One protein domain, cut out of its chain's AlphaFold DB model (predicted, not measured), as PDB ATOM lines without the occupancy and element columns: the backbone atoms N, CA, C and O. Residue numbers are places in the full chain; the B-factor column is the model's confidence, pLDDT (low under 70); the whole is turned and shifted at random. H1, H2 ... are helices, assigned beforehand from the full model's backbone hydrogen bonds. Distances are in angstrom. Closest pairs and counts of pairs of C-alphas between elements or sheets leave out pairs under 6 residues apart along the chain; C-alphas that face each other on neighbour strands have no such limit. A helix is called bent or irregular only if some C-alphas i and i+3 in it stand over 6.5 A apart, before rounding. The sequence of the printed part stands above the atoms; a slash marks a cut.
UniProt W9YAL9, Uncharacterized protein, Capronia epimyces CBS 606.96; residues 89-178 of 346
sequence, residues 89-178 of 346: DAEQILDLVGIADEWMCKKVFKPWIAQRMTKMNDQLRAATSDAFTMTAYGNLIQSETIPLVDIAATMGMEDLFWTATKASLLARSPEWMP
ATOM      1  N   ASP A  89     -15.985 -29.161 -26.653       83.81
ATOM      2  CA  ASP A  89     -14.575 -29.547 -26.732       83.81
ATOM      3  C   ASP A  89     -14.415 -31.029 -27.124       83.81
ATOM      4  O   ASP A  89     -15.396 -31.744 -27.342       83.81
ATOM      5  N   ALA A  90     -13.173 -31.490 -27.288       82.38
ATOM      6  CA  ALA A  90     -12.905 -32.842 -27.770       82.38
ATOM      7  C   ALA A  90     -13.365 -33.932 -26.780       82.38
ATOM      8  O   ALA A  90     -13.869 -34.961 -27.219       82.38
ATOM      9  N   GLU A  91     -13.264 -33.695 -25.471       85.06
ATOM     10  CA  GLU A  91     -13.730 -34.631 -24.435       85.06
ATOM     11  C   GLU A  91     -15.260 -34.743 -24.443       85.06
ATOM     12  O   GLU A  91     -15.816 -35.838 -24.470       85.06
ATOM     13  N   GLN A  92     -15.961 -33.610 -24.536       88.50
ATOM     14  CA  GLN A  92     -17.420 -33.589 -24.650       88.50
ATOM     15  C   GLN A  92     -17.901 -34.297 -25.918       88.50
ATOM     16  O   GLN A  92     -18.899 -35.018 -25.890       88.50
ATOM     17  N   ILE A  93     -17.195 -34.130 -27.043       90.06
ATOM     18  CA  ILE A  93     -17.539 -34.856 -28.270       90.06
ATOM     19  C   ILE A  93     -17.258 -36.356 -28.115       90.06
ATOM     20  O   ILE A  93     -18.043 -37.157 -28.620       90.06
ATOM     21  N   LEU A  94     -16.196 -36.754 -27.410       87.62
ATOM     22  CA  LEU A  94     -15.909 -38.162 -27.132       87.62
ATOM     23  C   LEU A  94     -17.020 -38.810 -26.289       87.62
ATOM     24  O   LEU A  94     -17.494 -39.893 -26.637       87.62
ATOM     25  N   ASP A  95     -17.509 -38.122 -25.257       88.50
ATOM     26  CA  ASP A  95     -18.653 -38.580 -24.461       88.50
ATOM     27  C   ASP A  95     -19.916 -38.755 -25.327       88.50
ATOM     28  O   ASP A  95     -20.614 -39.770 -25.244       88.50
ATOM     29  N   LEU A  96     -20.198 -37.788 -26.210       92.31
ATOM     30  CA  LEU A  96     -21.323 -37.850 -27.149       92.31
ATOM     31  C   LEU A  96     -21.197 -39.015 -28.140       92.31
ATOM     32  O   LEU A  96     -22.189 -39.670 -28.460       92.31
ATOM     33  N   VAL A  97     -19.980 -39.286 -28.614       89.12
ATOM     34  CA  VAL A  97     -19.661 -40.434 -29.470       89.12
ATOM     35  C   VAL A  97     -19.926 -41.750 -28.750       89.12
ATOM     36  O   VAL A  97     -20.503 -42.650 -29.356       89.12
ATOM     37  N   GLY A  98     -19.559 -41.851 -27.470       87.25
ATOM     38  CA  GLY A  98     -19.839 -43.029 -26.650       87.25
ATOM     39  C   GLY A  98     -21.338 -43.326 -26.565       87.25
ATOM     40  O   GLY A  98     -21.761 -44.450 -26.834       87.25
ATOM     41  N   ILE A  99     -22.158 -42.302 -26.297       89.38
ATOM     42  CA  ILE A  99     -23.625 -42.444 -26.302       89.38
ATOM     43  C   ILE A  99     -24.123 -42.828 -27.701       89.38
ATOM     44  O   ILE A  99     -24.973 -43.707 -27.842       89.38
ATOM     45  N   ALA A 100     -23.593 -42.205 -28.757       90.00
ATOM     46  CA  ALA A 100     -24.006 -42.507 -30.122       90.00
ATOM     47  C   ALA A 100     -23.689 -43.947 -30.552       90.00
ATOM     48  O   ALA A 100     -24.413 -44.516 -31.376       90.00
ATOM     49  N   ASP A 101     -22.622 -44.535 -30.014       86.75
ATOM     50  CA  ASP A 101     -22.270 -45.933 -30.240       86.75
ATOM     51  C   ASP A 101     -23.198 -46.881 -29.474       86.75
ATOM     52  O   ASP A 101     -23.798 -47.771 -30.077       86.75
ATOM     53  N   GLU A 102     -23.425 -46.612 -28.181       84.06
ATOM     54  CA  GLU A 102     -24.350 -47.378 -27.331       84.06
ATOM     55  C   GLU A 102     -25.769 -47.413 -27.927       84.06
ATOM     56  O   GLU A 102     -26.434 -48.450 -27.943       84.06
ATOM     57  N   TRP A 103     -26.212 -46.291 -28.498       85.00
ATOM     58  CA  TRP A 103     -27.510 -46.161 -29.160       85.00
ATOM     59  C   TRP A 103     -27.476 -46.530 -30.648       85.00
ATOM     60  O   TRP A 103     -28.468 -46.341 -31.358       85.00
ATOM     61  N   MET A 104     -26.360 -47.055 -31.157       85.69
ATOM     62  CA  MET A 104     -26.186 -47.489 -32.546       85.69
ATOM     63  C   MET A 104     -26.599 -46.430 -33.586       85.69
ATOM     64  O   MET A 104     -27.095 -46.760 -34.664       85.69
ATOM     65  N   CYS A 105     -26.413 -45.143 -33.284       89.94
ATOM     66  CA  CYS A 105     -26.833 -44.026 -34.135       89.94
ATOM     67  C   CYS A 105     -25.658 -43.316 -34.826       89.94
ATOM     68  O   CYS A 105     -25.817 -42.226 -35.386       89.94
ATOM     69  N   LYS A 106     -24.473 -43.943 -34.850       87.31
ATOM     70  CA  LYS A 106     -23.242 -43.406 -35.459       87.31
ATOM     71  C   LYS A 106     -23.457 -42.826 -36.859       87.31
ATOM     72  O   LYS A 106     -22.936 -41.761 -37.167       87.31
ATOM     73  N   LYS A 107     -24.256 -43.483 -37.709       86.06
ATOM     74  CA  LYS A 107     -24.521 -43.029 -39.089       86.06
ATOM     75  C   LYS A 107     -25.199 -41.657 -39.150       86.06
ATOM     76  O   LYS A 107     -24.843 -40.857 -40.009       86.06
ATOM     77  N   VAL A 108     -26.143 -41.394 -38.248       85.81
ATOM     78  CA  VAL A 108     -26.886 -40.123 -38.180       85.81
ATOM     79  C   VAL A 108     -26.075 -39.049 -37.464       85.81
ATOM     80  O   VAL A 108     -26.162 -37.875 -37.804       85.81
ATOM     81  N   PHE A 109     -25.231 -39.458 -36.521       87.44
ATOM     82  CA  PHE A 109     -24.419 -38.554 -35.713       87.44
ATOM     83  C   PHE A 109     -23.136 -38.081 -36.426       87.44
ATOM     84  O   PHE A 109     -22.659 -36.963 -36.221       87.44
ATOM     85  N   LYS A 110     -22.586 -38.910 -37.323       88.69
ATOM     86  CA  LYS A 110     -21.328 -38.665 -38.052       88.69
ATOM     87  C   LYS A 110     -21.267 -37.336 -38.816       88.69
ATOM     88  O   LYS A 110     -20.222 -36.694 -38.728       88.69
ATOM     89  N   PRO A 111     -22.309 -36.884 -39.542       86.94
ATOM     90  CA  PRO A 111     -22.269 -35.597 -40.236       86.94
ATOM     91  C   PRO A 111     -22.053 -34.410 -39.292       86.94
ATOM     92  O   PRO A 111     -21.256 -33.528 -39.608       86.94
ATOM     93  N   TRP A 112     -22.699 -34.415 -38.121       90.25
ATOM     94  CA  TRP A 112     -22.531 -33.357 -37.122       90.25
ATOM     95  C   TRP A 112     -21.101 -33.334 -36.572       90.25
ATOM     96  O   TRP A 112     -20.465 -32.281 -36.546       90.25
ATOM     97  N   ILE A 113     -20.543 -34.506 -36.240       89.62
ATOM     98  CA  ILE A 113     -19.140 -34.617 -35.811       89.62
ATOM     99  C   ILE A 113     -18.197 -34.135 -36.907       89.62
ATOM    100  O   ILE A 113     -17.294 -33.356 -36.627       89.62
ATOM    101  N   ALA A 114     -18.397 -34.550 -38.159       87.12
ATOM    102  CA  ALA A 114     -17.546 -34.126 -39.267       87.12
ATOM    103  C   ALA A 114     -17.545 -32.599 -39.434       87.12
ATOM    104  O   ALA A 114     -16.477 -31.994 -39.558       87.12
ATOM    105  N   GLN A 115     -18.719 -31.968 -39.369       86.75
ATOM    106  CA  GLN A 115     -18.848 -30.513 -39.404       86.75
ATOM    107  C   GLN A 115     -18.103 -29.863 -38.232       86.75
ATOM    108  O   GLN A 115     -17.309 -28.944 -38.439       86.75
ATOM    109  N   ARG A 116     -18.301 -30.371 -37.011       85.06
ATOM    110  CA  ARG A 116     -17.673 -29.825 -35.805       85.06
ATOM    111  C   ARG A 116     -16.150 -29.967 -35.826       85.06
ATOM    112  O   ARG A 116     -15.429 -29.035 -35.473       85.06
ATOM    113  N   MET A 117     -15.673 -31.109 -36.302       84.25
ATOM    114  CA  MET A 117     -14.258 -31.446 -36.392       84.25
ATOM    115  C   MET A 117     -13.548 -30.787 -37.566       84.25
ATOM    116  O   MET A 117     -12.326 -30.827 -37.598       84.25
ATOM    117  N   THR A 118     -14.253 -30.162 -38.514       84.94
ATOM    118  CA  THR A 118     -13.625 -29.597 -39.722       84.94
ATOM    119  C   THR A 118     -12.534 -28.583 -39.366       84.94
ATOM    120  O   THR A 118     -11.401 -28.732 -39.811       84.94
ATOM    121  N   LYS A 119     -12.821 -27.624 -38.474       81.06
ATOM    122  CA  LYS A 119     -11.835 -26.610 -38.059       81.06
ATOM    123  C   LYS A 119     -10.615 -27.230 -37.364       81.06
ATOM    124  O   LYS A 119      -9.489 -26.854 -37.677       81.06
ATOM    125  N   MET A 120     -10.833 -28.176 -36.448       79.00
ATOM    126  CA  MET A 120      -9.741 -28.878 -35.758       79.00
ATOM    127  C   MET A 120      -8.932 -29.744 -36.725       79.00
ATOM    128  O   MET A 120      -7.707 -29.743 -36.682       79.00
ATOM    129  N   ASN A 121      -9.593 -30.439 -37.648       82.75
ATOM    130  CA  ASN A 121      -8.942 -31.238 -38.678       82.75
ATOM    131  C   ASN A 121      -8.086 -30.362 -39.598       82.75
ATOM    132  O   ASN A 121      -6.954 -30.725 -39.896       82.75
ATOM    133  N   ASP A 122      -8.573 -29.187 -39.997       84.50
ATOM    134  CA  ASP A 122      -7.803 -28.234 -40.800       84.50
ATOM    135  C   ASP A 122      -6.582 -27.711 -40.034       84.50
ATOM    136  O   ASP A 122      -5.486 -27.629 -40.593       84.50
ATOM    137  N   GLN A 123      -6.736 -27.428 -38.737       80.88
ATOM    138  CA  GLN A 123      -5.625 -27.051 -37.860       80.88
ATOM    139  C   GLN A 123      -4.598 -28.182 -37.717       80.88
ATOM    140  O   GLN A 123      -3.401 -27.932 -37.846       80.88
ATOM    141  N   LEU A 124      -5.041 -29.428 -37.522       78.69
ATOM    142  CA  LEU A 124      -4.166 -30.600 -37.461       78.69
ATOM    143  C   LEU A 124      -3.471 -30.859 -38.797       78.69
ATOM    144  O   LEU A 124      -2.280 -31.163 -38.826       78.69
ATOM    145  N   ARG A 125      -4.171 -30.714 -39.924       82.44
ATOM    146  CA  ARG A 125      -3.581 -30.836 -41.264       82.44
ATOM    147  C   ARG A 125      -2.515 -29.773 -41.483       82.44
ATOM    148  O   ARG A 125      -1.416 -30.112 -41.913       82.44
ATOM    149  N   ALA A 126      -2.802 -28.521 -41.130       80.12
ATOM    150  CA  ALA A 126      -1.829 -27.438 -41.196       80.12
ATOM    151  C   ALA A 126      -0.610 -27.741 -40.312       80.12
ATOM    152  O   ALA A 126       0.516 -27.742 -40.807       80.12
ATOM    153  N   ALA A 127      -0.832 -28.104 -39.047       72.12
ATOM    154  CA  ALA A 127       0.233 -28.413 -38.100       72.12
ATOM    155  C   ALA A 127       1.087 -29.612 -38.529       72.12
ATOM    156  O   ALA A 127       2.304 -29.586 -38.403       72.12
ATOM    157  N   THR A 128       0.475 -30.651 -39.093       69.00
ATOM    158  CA  THR A 128       1.190 -31.845 -39.567       69.00
ATOM    159  C   THR A 128       1.845 -31.670 -40.941       69.00
ATOM    160  O   THR A 128       2.536 -32.586 -41.405       69.00
ATOM    161  N   SER A 129       1.619 -30.538 -41.616       71.94
ATOM    162  CA  SER A 129       2.204 -30.217 -42.925       71.94
ATOM    163  C   SER A 129       3.484 -29.379 -42.844       71.94
ATOM    164  O   SER A 129       4.264 -29.389 -43.796       71.94
ATOM    165  N   ASP A 130       3.735 -28.701 -41.719       68.75
ATOM    166  CA  ASP A 130       4.895 -27.830 -41.520       68.75
ATOM    167  C   ASP A 130       5.501 -28.007 -40.108       68.75
ATOM    168  O   ASP A 130       4.866 -27.790 -39.075       68.75
ATOM    169  N   ALA A 131       6.777 -28.404 -40.063       58.22
ATOM    170  CA  ALA A 131       7.510 -28.652 -38.819       58.22
ATOM    171  C   ALA A 131       7.693 -27.393 -37.951       58.22
ATOM    172  O   ALA A 131       7.919 -27.497 -36.745       58.22
ATOM    173  N   PHE A 132       7.576 -26.193 -38.525       56.91
ATOM    174  CA  PHE A 132       7.603 -24.960 -37.741       56.91
ATOM    175  C   PHE A 132       6.282 -24.748 -36.985       56.91
ATOM    176  O   PHE A 132       6.286 -24.354 -35.817       56.91
ATOM    177  N   THR A 133       5.146 -25.079 -37.606       58.25
ATOM    178  CA  THR A 133       3.823 -24.973 -36.974       58.25
ATOM    179  C   THR A 133       3.629 -26.012 -35.868       58.25
ATOM    180  O   THR A 133       3.032 -25.694 -34.844       58.25
ATOM    181  N   MET A 134       4.217 -27.203 -35.999       56.78
ATOM    182  CA  MET A 134       4.298 -28.223 -34.939       56.78
ATOM    183  C   MET A 134       4.751 -27.663 -33.578       56.78
ATOM    184  O   MET A 134       4.189 -28.015 -32.545       56.78
ATOM    185  N   THR A 135       5.737 -26.758 -33.566       60.16
ATOM    186  CA  THR A 135       6.271 -26.180 -32.317       60.16
ATOM    187  C   THR A 135       5.295 -25.170 -31.704       60.16
ATOM    188  O   THR A 135       5.143 -25.108 -30.488       60.16
ATOM    189  N   ALA A 136       4.589 -24.407 -32.545       58.78
ATOM    190  CA  ALA A 136       3.583 -23.437 -32.110       58.78
ATOM    191  C   ALA A 136       2.302 -24.106 -31.579       58.78
ATOM    192  O   ALA A 136       1.638 -23.554 -30.705       58.78
ATOM    193  N   TYR A 137       1.975 -25.298 -32.084       61.78
ATOM    194  CA  TYR A 137       0.770 -26.045 -31.722       61.78
ATOM    195  C   TYR A 137       1.030 -27.238 -30.794       61.78
ATOM    196  O   TYR A 137       0.077 -27.918 -30.434       61.78
ATOM    197  N   GLY A 138       2.271 -27.487 -30.361       64.06
ATOM    198  CA  GLY A 138       2.648 -28.688 -29.602       64.06
ATOM    199  C   GLY A 138       1.756 -28.970 -28.388       64.06
ATOM    200  O   GLY A 138       1.288 -30.092 -28.227       64.06
ATOM    201  N   ASN A 139       1.426 -27.938 -27.605       63.31
ATOM    202  CA  ASN A 139       0.537 -28.077 -26.445       63.31
ATOM    203  C   ASN A 139      -0.921 -28.370 -26.841       63.31
ATOM    204  O   ASN A 139      -1.563 -29.190 -26.195       63.31
ATOM    205  N   LEU A 140      -1.425 -27.741 -27.911       62.09
ATOM    206  CA  LEU A 140      -2.783 -27.968 -28.428       62.09
ATOM    207  C   LEU A 140      -2.918 -29.392 -28.993       62.09
ATOM    208  O   LEU A 140      -3.877 -30.103 -28.717       62.09
ATOM    209  N   ILE A 141      -1.905 -29.835 -29.741       65.38
ATOM    210  CA  ILE A 141      -1.841 -31.172 -30.332       65.38
ATOM    211  C   ILE A 141      -1.794 -32.228 -29.223       65.38
ATOM    212  O   ILE A 141      -2.449 -33.258 -29.327       65.38
ATOM    213  N   GLN A 142      -1.059 -31.994 -28.137       66.00
ATOM    214  CA  GLN A 142      -0.894 -33.005 -27.097       66.00
ATOM    215  C   GLN A 142      -2.161 -33.225 -26.257       66.00
ATOM    216  O   GLN A 142      -2.448 -34.373 -25.921       66.00
ATOM    217  N   SER A 143      -2.933 -32.172 -25.955       68.44
ATOM    218  CA  SER A 143      -4.174 -32.298 -25.179       68.44
ATOM    219  C   SER A 143      -5.376 -32.745 -26.011       68.44
ATOM    220  O   SER A 143      -6.242 -33.430 -25.483       68.44
ATOM    221  N   GLU A 144      -5.443 -32.392 -27.298       69.44
ATOM    222  CA  GLU A 144      -6.639 -32.648 -28.116       69.44
ATOM    223  C   GLU A 144      -6.517 -33.870 -29.039       69.44
ATOM    224  O   GLU A 144      -7.531 -34.415 -29.467       69.44
ATOM    225  N   THR A 145      -5.310 -34.361 -29.356       71.44
ATOM    226  CA  THR A 145      -5.188 -35.456 -30.344       71.44
ATOM    227  C   THR A 145      -5.666 -36.812 -29.857       71.44
ATOM    228  O   THR A 145      -6.127 -37.588 -30.688       71.44
ATOM    229  N   ILE A 146      -5.563 -37.120 -28.561       71.56
ATOM    230  CA  ILE A 146      -5.985 -38.431 -28.043       71.56
ATOM    231  C   ILE A 146      -7.506 -38.601 -28.209       71.56
ATOM    232  O   ILE A 146      -7.895 -39.527 -28.925       71.56
ATOM    233  N   PRO A 147      -8.357 -37.677 -27.714       81.81
ATOM    234  CA  PRO A 147      -9.798 -37.766 -27.953       81.81
ATOM    235  C   PRO A 147     -10.160 -37.782 -29.441       81.81
ATOM    236  O   PRO A 147     -11.080 -38.483 -29.847       81.81
ATOM    237  N   LEU A 148      -9.422 -37.057 -30.289       83.00
ATOM    238  CA  LEU A 148      -9.688 -37.018 -31.731       83.00
ATOM    239  C   LEU A 148      -9.409 -38.345 -32.441       83.00
ATOM    240  O   LEU A 148     -10.141 -38.694 -33.369       83.00
ATOM    241  N   VAL A 149      -8.374 -39.081 -32.025       80.88
ATOM    242  CA  VAL A 149      -8.110 -40.433 -32.539       80.88
ATOM    243  C   VAL A 149      -9.264 -41.358 -32.167       80.88
ATOM    244  O   VAL A 149      -9.786 -42.044 -33.047       80.88
ATOM    245  N   ASP A 150      -9.703 -41.318 -30.909       78.56
ATOM    246  CA  ASP A 150     -10.790 -42.163 -30.415       78.56
ATOM    247  C   ASP A 150     -12.114 -41.829 -31.112       78.56
ATOM    248  O   ASP A 150     -12.756 -42.712 -31.677       78.56
ATOM    249  N   ILE A 151     -12.474 -40.546 -31.212       85.81
ATOM    250  CA  ILE A 151     -13.663 -40.085 -31.946       85.81
ATOM    251  C   ILE A 151     -13.634 -40.574 -33.395       85.81
ATOM    252  O   ILE A 151     -14.625 -41.107 -33.903       85.81
ATOM    253  N   ALA A 152     -12.503 -40.401 -34.081       84.62
ATOM    254  CA  ALA A 152     -12.379 -40.799 -35.474       84.62
ATOM    255  C   ALA A 152     -12.455 -42.321 -35.653       84.62
ATOM    256  O   ALA A 152     -13.056 -42.784 -36.625       84.62
ATOM    257  N   ALA A 153     -11.893 -43.088 -34.716       79.50
ATOM    258  CA  ALA A 153     -11.979 -44.541 -34.698       79.50
ATOM    259  C   ALA A 153     -13.425 -45.012 -34.493       79.50
ATOM    260  O   ALA A 153     -13.945 -45.738 -35.341       79.50
ATOM    261  N   THR A 154     -14.117 -44.539 -33.449       78.88
ATOM    262  CA  THR A 154     -15.508 -44.938 -33.162       78.88
ATOM    263  C   THR A 154     -16.439 -44.641 -34.324       78.88
ATOM    264  O   THR A 154     -17.292 -45.456 -34.684       78.88
ATOM    265  N   MET A 155     -16.262 -43.474 -34.946       84.00
ATOM    266  CA  MET A 155     -17.124 -42.989 -36.021       84.00
ATOM    267  C   MET A 155     -16.714 -43.499 -37.415       84.00
ATOM    268  O   MET A 155     -17.378 -43.180 -38.413       84.00
ATOM    269  N   GLY A 156     -15.626 -44.271 -37.522       79.81
ATOM    270  CA  GLY A 156     -15.080 -44.765 -38.789       79.81
ATOM    271  C   GLY A 156     -14.711 -43.632 -39.755       79.81
ATOM    272  O   GLY A 156     -15.119 -43.636 -40.919       79.81
ATOM    273  N   MET A 157     -14.053 -42.584 -39.258       83.44
ATOM    274  CA  MET A 157     -13.624 -41.403 -40.017       83.44
ATOM    275  C   MET A 157     -12.142 -41.518 -40.389       83.44
ATOM    276  O   MET A 157     -11.291 -40.909 -39.749       83.44
ATOM    277  N   GLU A 158     -11.839 -42.287 -41.434       78.50
ATOM    278  CA  GLU A 158     -10.469 -42.651 -41.834       78.50
ATOM    279  C   GLU A 158      -9.516 -41.459 -42.003       78.50
ATOM    280  O   GLU A 158      -8.460 -41.419 -41.372       78.50
ATOM    281  N   ASP A 159      -9.905 -40.449 -42.780       78.12
ATOM    282  CA  ASP A 159      -9.067 -39.266 -43.009       78.12
ATOM    283  C   ASP A 159      -8.707 -38.531 -41.711       78.12
ATOM    284  O   ASP A 159      -7.573 -38.074 -41.535       78.12
ATOM    285  N   LEU A 160      -9.681 -38.399 -40.804       82.12
ATOM    286  CA  LEU A 160      -9.487 -37.747 -39.511       82.12
ATOM    287  C   LEU A 160      -8.624 -38.621 -38.599       82.12
ATOM    288  O   LEU A 160      -7.706 -38.106 -37.967       82.12
ATOM    289  N   PHE A 161      -8.867 -39.932 -38.589       81.75
ATOM    290  CA  PHE A 161      -8.117 -40.900 -37.793       81.75
ATOM    291  C   PHE A 161      -6.631 -40.858 -38.140       81.75
ATOM    292  O   PHE A 161      -5.791 -40.700 -37.252       81.75
ATOM    293  N   TRP A 162      -6.289 -40.908 -39.430       78.94
ATOM    294  CA  TRP A 162      -4.893 -40.846 -39.857       78.94
ATOM    295  C   TRP A 162      -4.253 -39.491 -39.571       78.94
ATOM    296  O   TRP A 162      -3.102 -39.438 -39.138       78.94
ATOM    297  N   THR A 163      -4.997 -38.399 -39.760       79.69
ATOM    298  CA  THR A 163      -4.505 -37.046 -39.470       79.69
ATOM    299  C   THR A 163      -4.219 -36.871 -37.973       79.69
ATOM    300  O   THR A 163      -3.126 -36.438 -37.604       79.69
ATOM    301  N   ALA A 164      -5.163 -37.250 -37.108       81.25
ATOM    302  CA  ALA A 164      -5.036 -37.150 -35.656       81.25
ATOM    303  C   ALA A 164      -3.945 -38.085 -35.115       81.25
ATOM    304  O   ALA A 164      -3.115 -37.660 -34.312       81.25
ATOM    305  N   THR A 165      -3.866 -39.318 -35.627       76.50
ATOM    306  CA  THR A 165      -2.815 -40.282 -35.257       76.50
ATOM    307  C   THR A 165      -1.438 -39.744 -35.619       76.50
ATOM    308  O   THR A 165      -0.525 -39.755 -34.794       76.50
ATOM    309  N   LYS A 166      -1.284 -39.209 -36.837       75.94
ATOM    310  CA  LYS A 166      -0.038 -38.578 -37.275       75.94
ATOM    311  C   LYS A 166       0.351 -37.426 -36.346       75.94
ATOM    312  O   LYS A 166       1.503 -37.351 -35.931       75.94
ATOM    313  N   ALA A 167      -0.594 -36.551 -36.012       76.06
ATOM    314  CA  ALA A 167      -0.346 -35.432 -35.111       76.06
ATOM    315  C   ALA A 167       0.059 -35.900 -33.700       76.06
ATOM    316  O   ALA A 167       1.025 -35.383 -33.142       76.06
ATOM    317  N   SER A 168      -0.608 -36.927 -33.165       75.50
ATOM    318  CA  SER A 168      -0.297 -37.511 -31.855       75.50
ATOM    319  C   SER A 168       1.107 -38.125 -31.810       75.50
ATOM    320  O   SER A 168       1.872 -37.878 -30.877       75.50
ATOM    321  N   LEU A 169       1.488 -38.876 -32.851       70.56
ATOM    322  CA  LEU A 169       2.827 -39.465 -32.969       70.56
ATOM    323  C   LEU A 169       3.915 -38.391 -33.048       70.56
ATOM    324  O   LEU A 169       4.935 -38.498 -32.367       70.56
ATOM    325  N   LEU A 170       3.688 -37.341 -33.842       68.81
ATOM    326  CA  LEU A 170       4.633 -36.232 -33.962       68.81
ATOM    327  C   LEU A 170       4.784 -35.466 -32.640       68.81
ATOM    328  O   LEU A 170       5.903 -35.113 -32.277       68.81
ATOM    329  N   ALA A 171       3.699 -35.254 -31.887       68.56
ATOM    330  CA  ALA A 171       3.756 -34.597 -30.579       68.56
ATOM    331  C   ALA A 171       4.518 -35.411 -29.518       68.56
ATOM    332  O   ALA A 171       5.088 -34.839 -28.592       68.56
ATOM    333  N   ARG A 172       4.549 -36.744 -29.646       64.12
ATOM    334  CA  ARG A 172       5.246 -37.643 -28.713       64.12
ATOM    335  C   ARG A 172       6.730 -37.835 -29.019       64.12
ATOM    336  O   ARG A 172       7.422 -38.418 -28.190       64.12
ATOM    337  N   SER A 173       7.229 -37.382 -30.170       60.47
ATOM    338  CA  SER A 173       8.615 -37.631 -30.571       60.47
ATOM    339  C   SER A 173       9.533 -36.459 -30.183       60.47
ATOM    340  O   SER A 173       9.561 -35.453 -30.894       60.47
ATOM    341  N   PRO A 174      10.348 -36.572 -29.113       51.81
ATOM    342  CA  PRO A 174      11.243 -35.493 -28.675       51.81
ATOM    343  C   PRO A 174      12.310 -35.117 -29.721       51.81
ATOM    344  O   PRO A 174      12.813 -34.000 -29.708       51.81
ATOM    345  N   GLU A 175      12.619 -36.016 -30.661       51.66
ATOM    346  CA  GLU A 175      13.586 -35.788 -31.748       51.66
ATOM    347  C   GLU A 175      13.102 -34.819 -32.847       51.66
ATOM    348  O   GLU A 175      13.919 -34.340 -33.629       51.66
ATOM    349  N   TRP A 176      11.797 -34.522 -32.922       46.38
ATOM    350  CA  TRP A 176      11.210 -33.676 -33.978       46.38
ATOM    351  C   TRP A 176      10.974 -32.230 -33.542       46.38
ATOM    352  O   TRP A 176      10.556 -31.411 -34.360       46.38
ATOM    353  N   MET A 177      11.263 -31.887 -32.283       43.44
ATOM    354  CA  MET A 177      11.342 -30.485 -31.889       43.44
ATOM    355  C   MET A 177      12.617 -29.899 -32.507       43.44
ATOM    356  O   MET A 177      13.715 -30.334 -32.143       43.44
ATOM    357  N   PRO A 178      12.526 -28.942 -33.451       43.44
ATOM    358  CA  PRO A 178      13.721 -28.276 -33.935       43.44
ATOM    359  C   PRO A 178      14.453 -27.642 -32.740       43.44
ATOM    360  O   PRO A 178      13.804 -27.175 -31.797       43.44
TER     361      PRO A 178
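AT A GLANCE: This is residues 89 to 178 of the 346 residues of an uncharacterized protein of Capronia epimyces CBS 606.96 (UniProt W9YAL9). Four helices make a short rod: at one end H1 and the arm H2a form a helical hairpin, and beyond it the arm H2b, H3 and H4 pack on one another at steep angles. H3 is kinked, and its residues 144 to 154 reach back to pack on H1, tying the hairpin to the rest. The printed part has 90 residues, with four named helices in the order H1, H2, H3, H4 and no named strand; the class is all helix. The whole is compact, with a radius of gyration of the C-alphas of 13.4 A, and the C-alphas span 45 by 20 by 18 A.

IN THESE COORDINATES: H1, residues 90 to 102, begins at C-alpha 90 (-12.905, -32.842, -27.770) and measures 18.5 A from first to last C-alpha. H2, residues 106 to 129, was assigned as one helix by its hydrogen bonds but is bent, with C-alphas 116 and 119 7.0 A apart. Its arms are H2a, residues 106 to 116, 14.7 A long, and H2b, residues 119 to 129, 15.3 A long. H2a is itself irregular, with C-alphas 108 and 111 6.8 A apart. H3, residues 131 to 154, is 28.8 A long and irregular, with C-alphas 136 and 139 7.9 A apart and a kink of 88 degrees near residue 139. H4, residues 158 to 172, is 21.1 A long and ends at C-alpha 172 (5.246, -37.643, -28.713).

HOW THE PARTS SIT: H1 and H2a touch as a hairpin, at a shallow tilt of 13 degrees, opposite ways; their closest C-alphas, of Ala 100 and Lys 106, are 5.5 A apart. H1 also touches H3, at a shallow tilt of 17 degrees, the same way, closest at the C-alphas of Leu 94 and Ile 151, 5.6 A. H2a and H2b stand at a steep tilt of 69 degrees, only just short of about perpendicular. H2b touches H3 at a steep tilt of 53 degrees, opposite ways, through residues 133 to 141 of H3 alone; the closest C-alphas, of Ala 127 and Thr 133, are 5.1 A apart. H2b touches H4 at a steep tilt of 56 degrees, the same way, closest at the C-alphas of Thr 128 and Ala 167, 5.9 A. H3 and H4 touch with 26 pairs of C-alphas within 8 A, at a steep tilt of 48 degrees, opposite ways, closest at the C-alphas of Ala 152 and Phe 161, 4.9 A. H2a and H3 are near each other, with 7 pairs of C-alphas within 10 A, while H1 and H4 are apart. Every O i to N i+4 pair is within hydrogen-bond range in H1, H2b and H4; in H2a it is 5 of 7 and in H3 14 of 20.

THE WHOLE: The two C-alphas farthest apart, of Trp 103 and Pro 178, are 45.2 A apart. The printed part has no cut, and its three links between helices are tight. The mean pLDDT of the printed part is 76.6, with residue 128, residues 130 to 144 and residues 170 to 178 under 70.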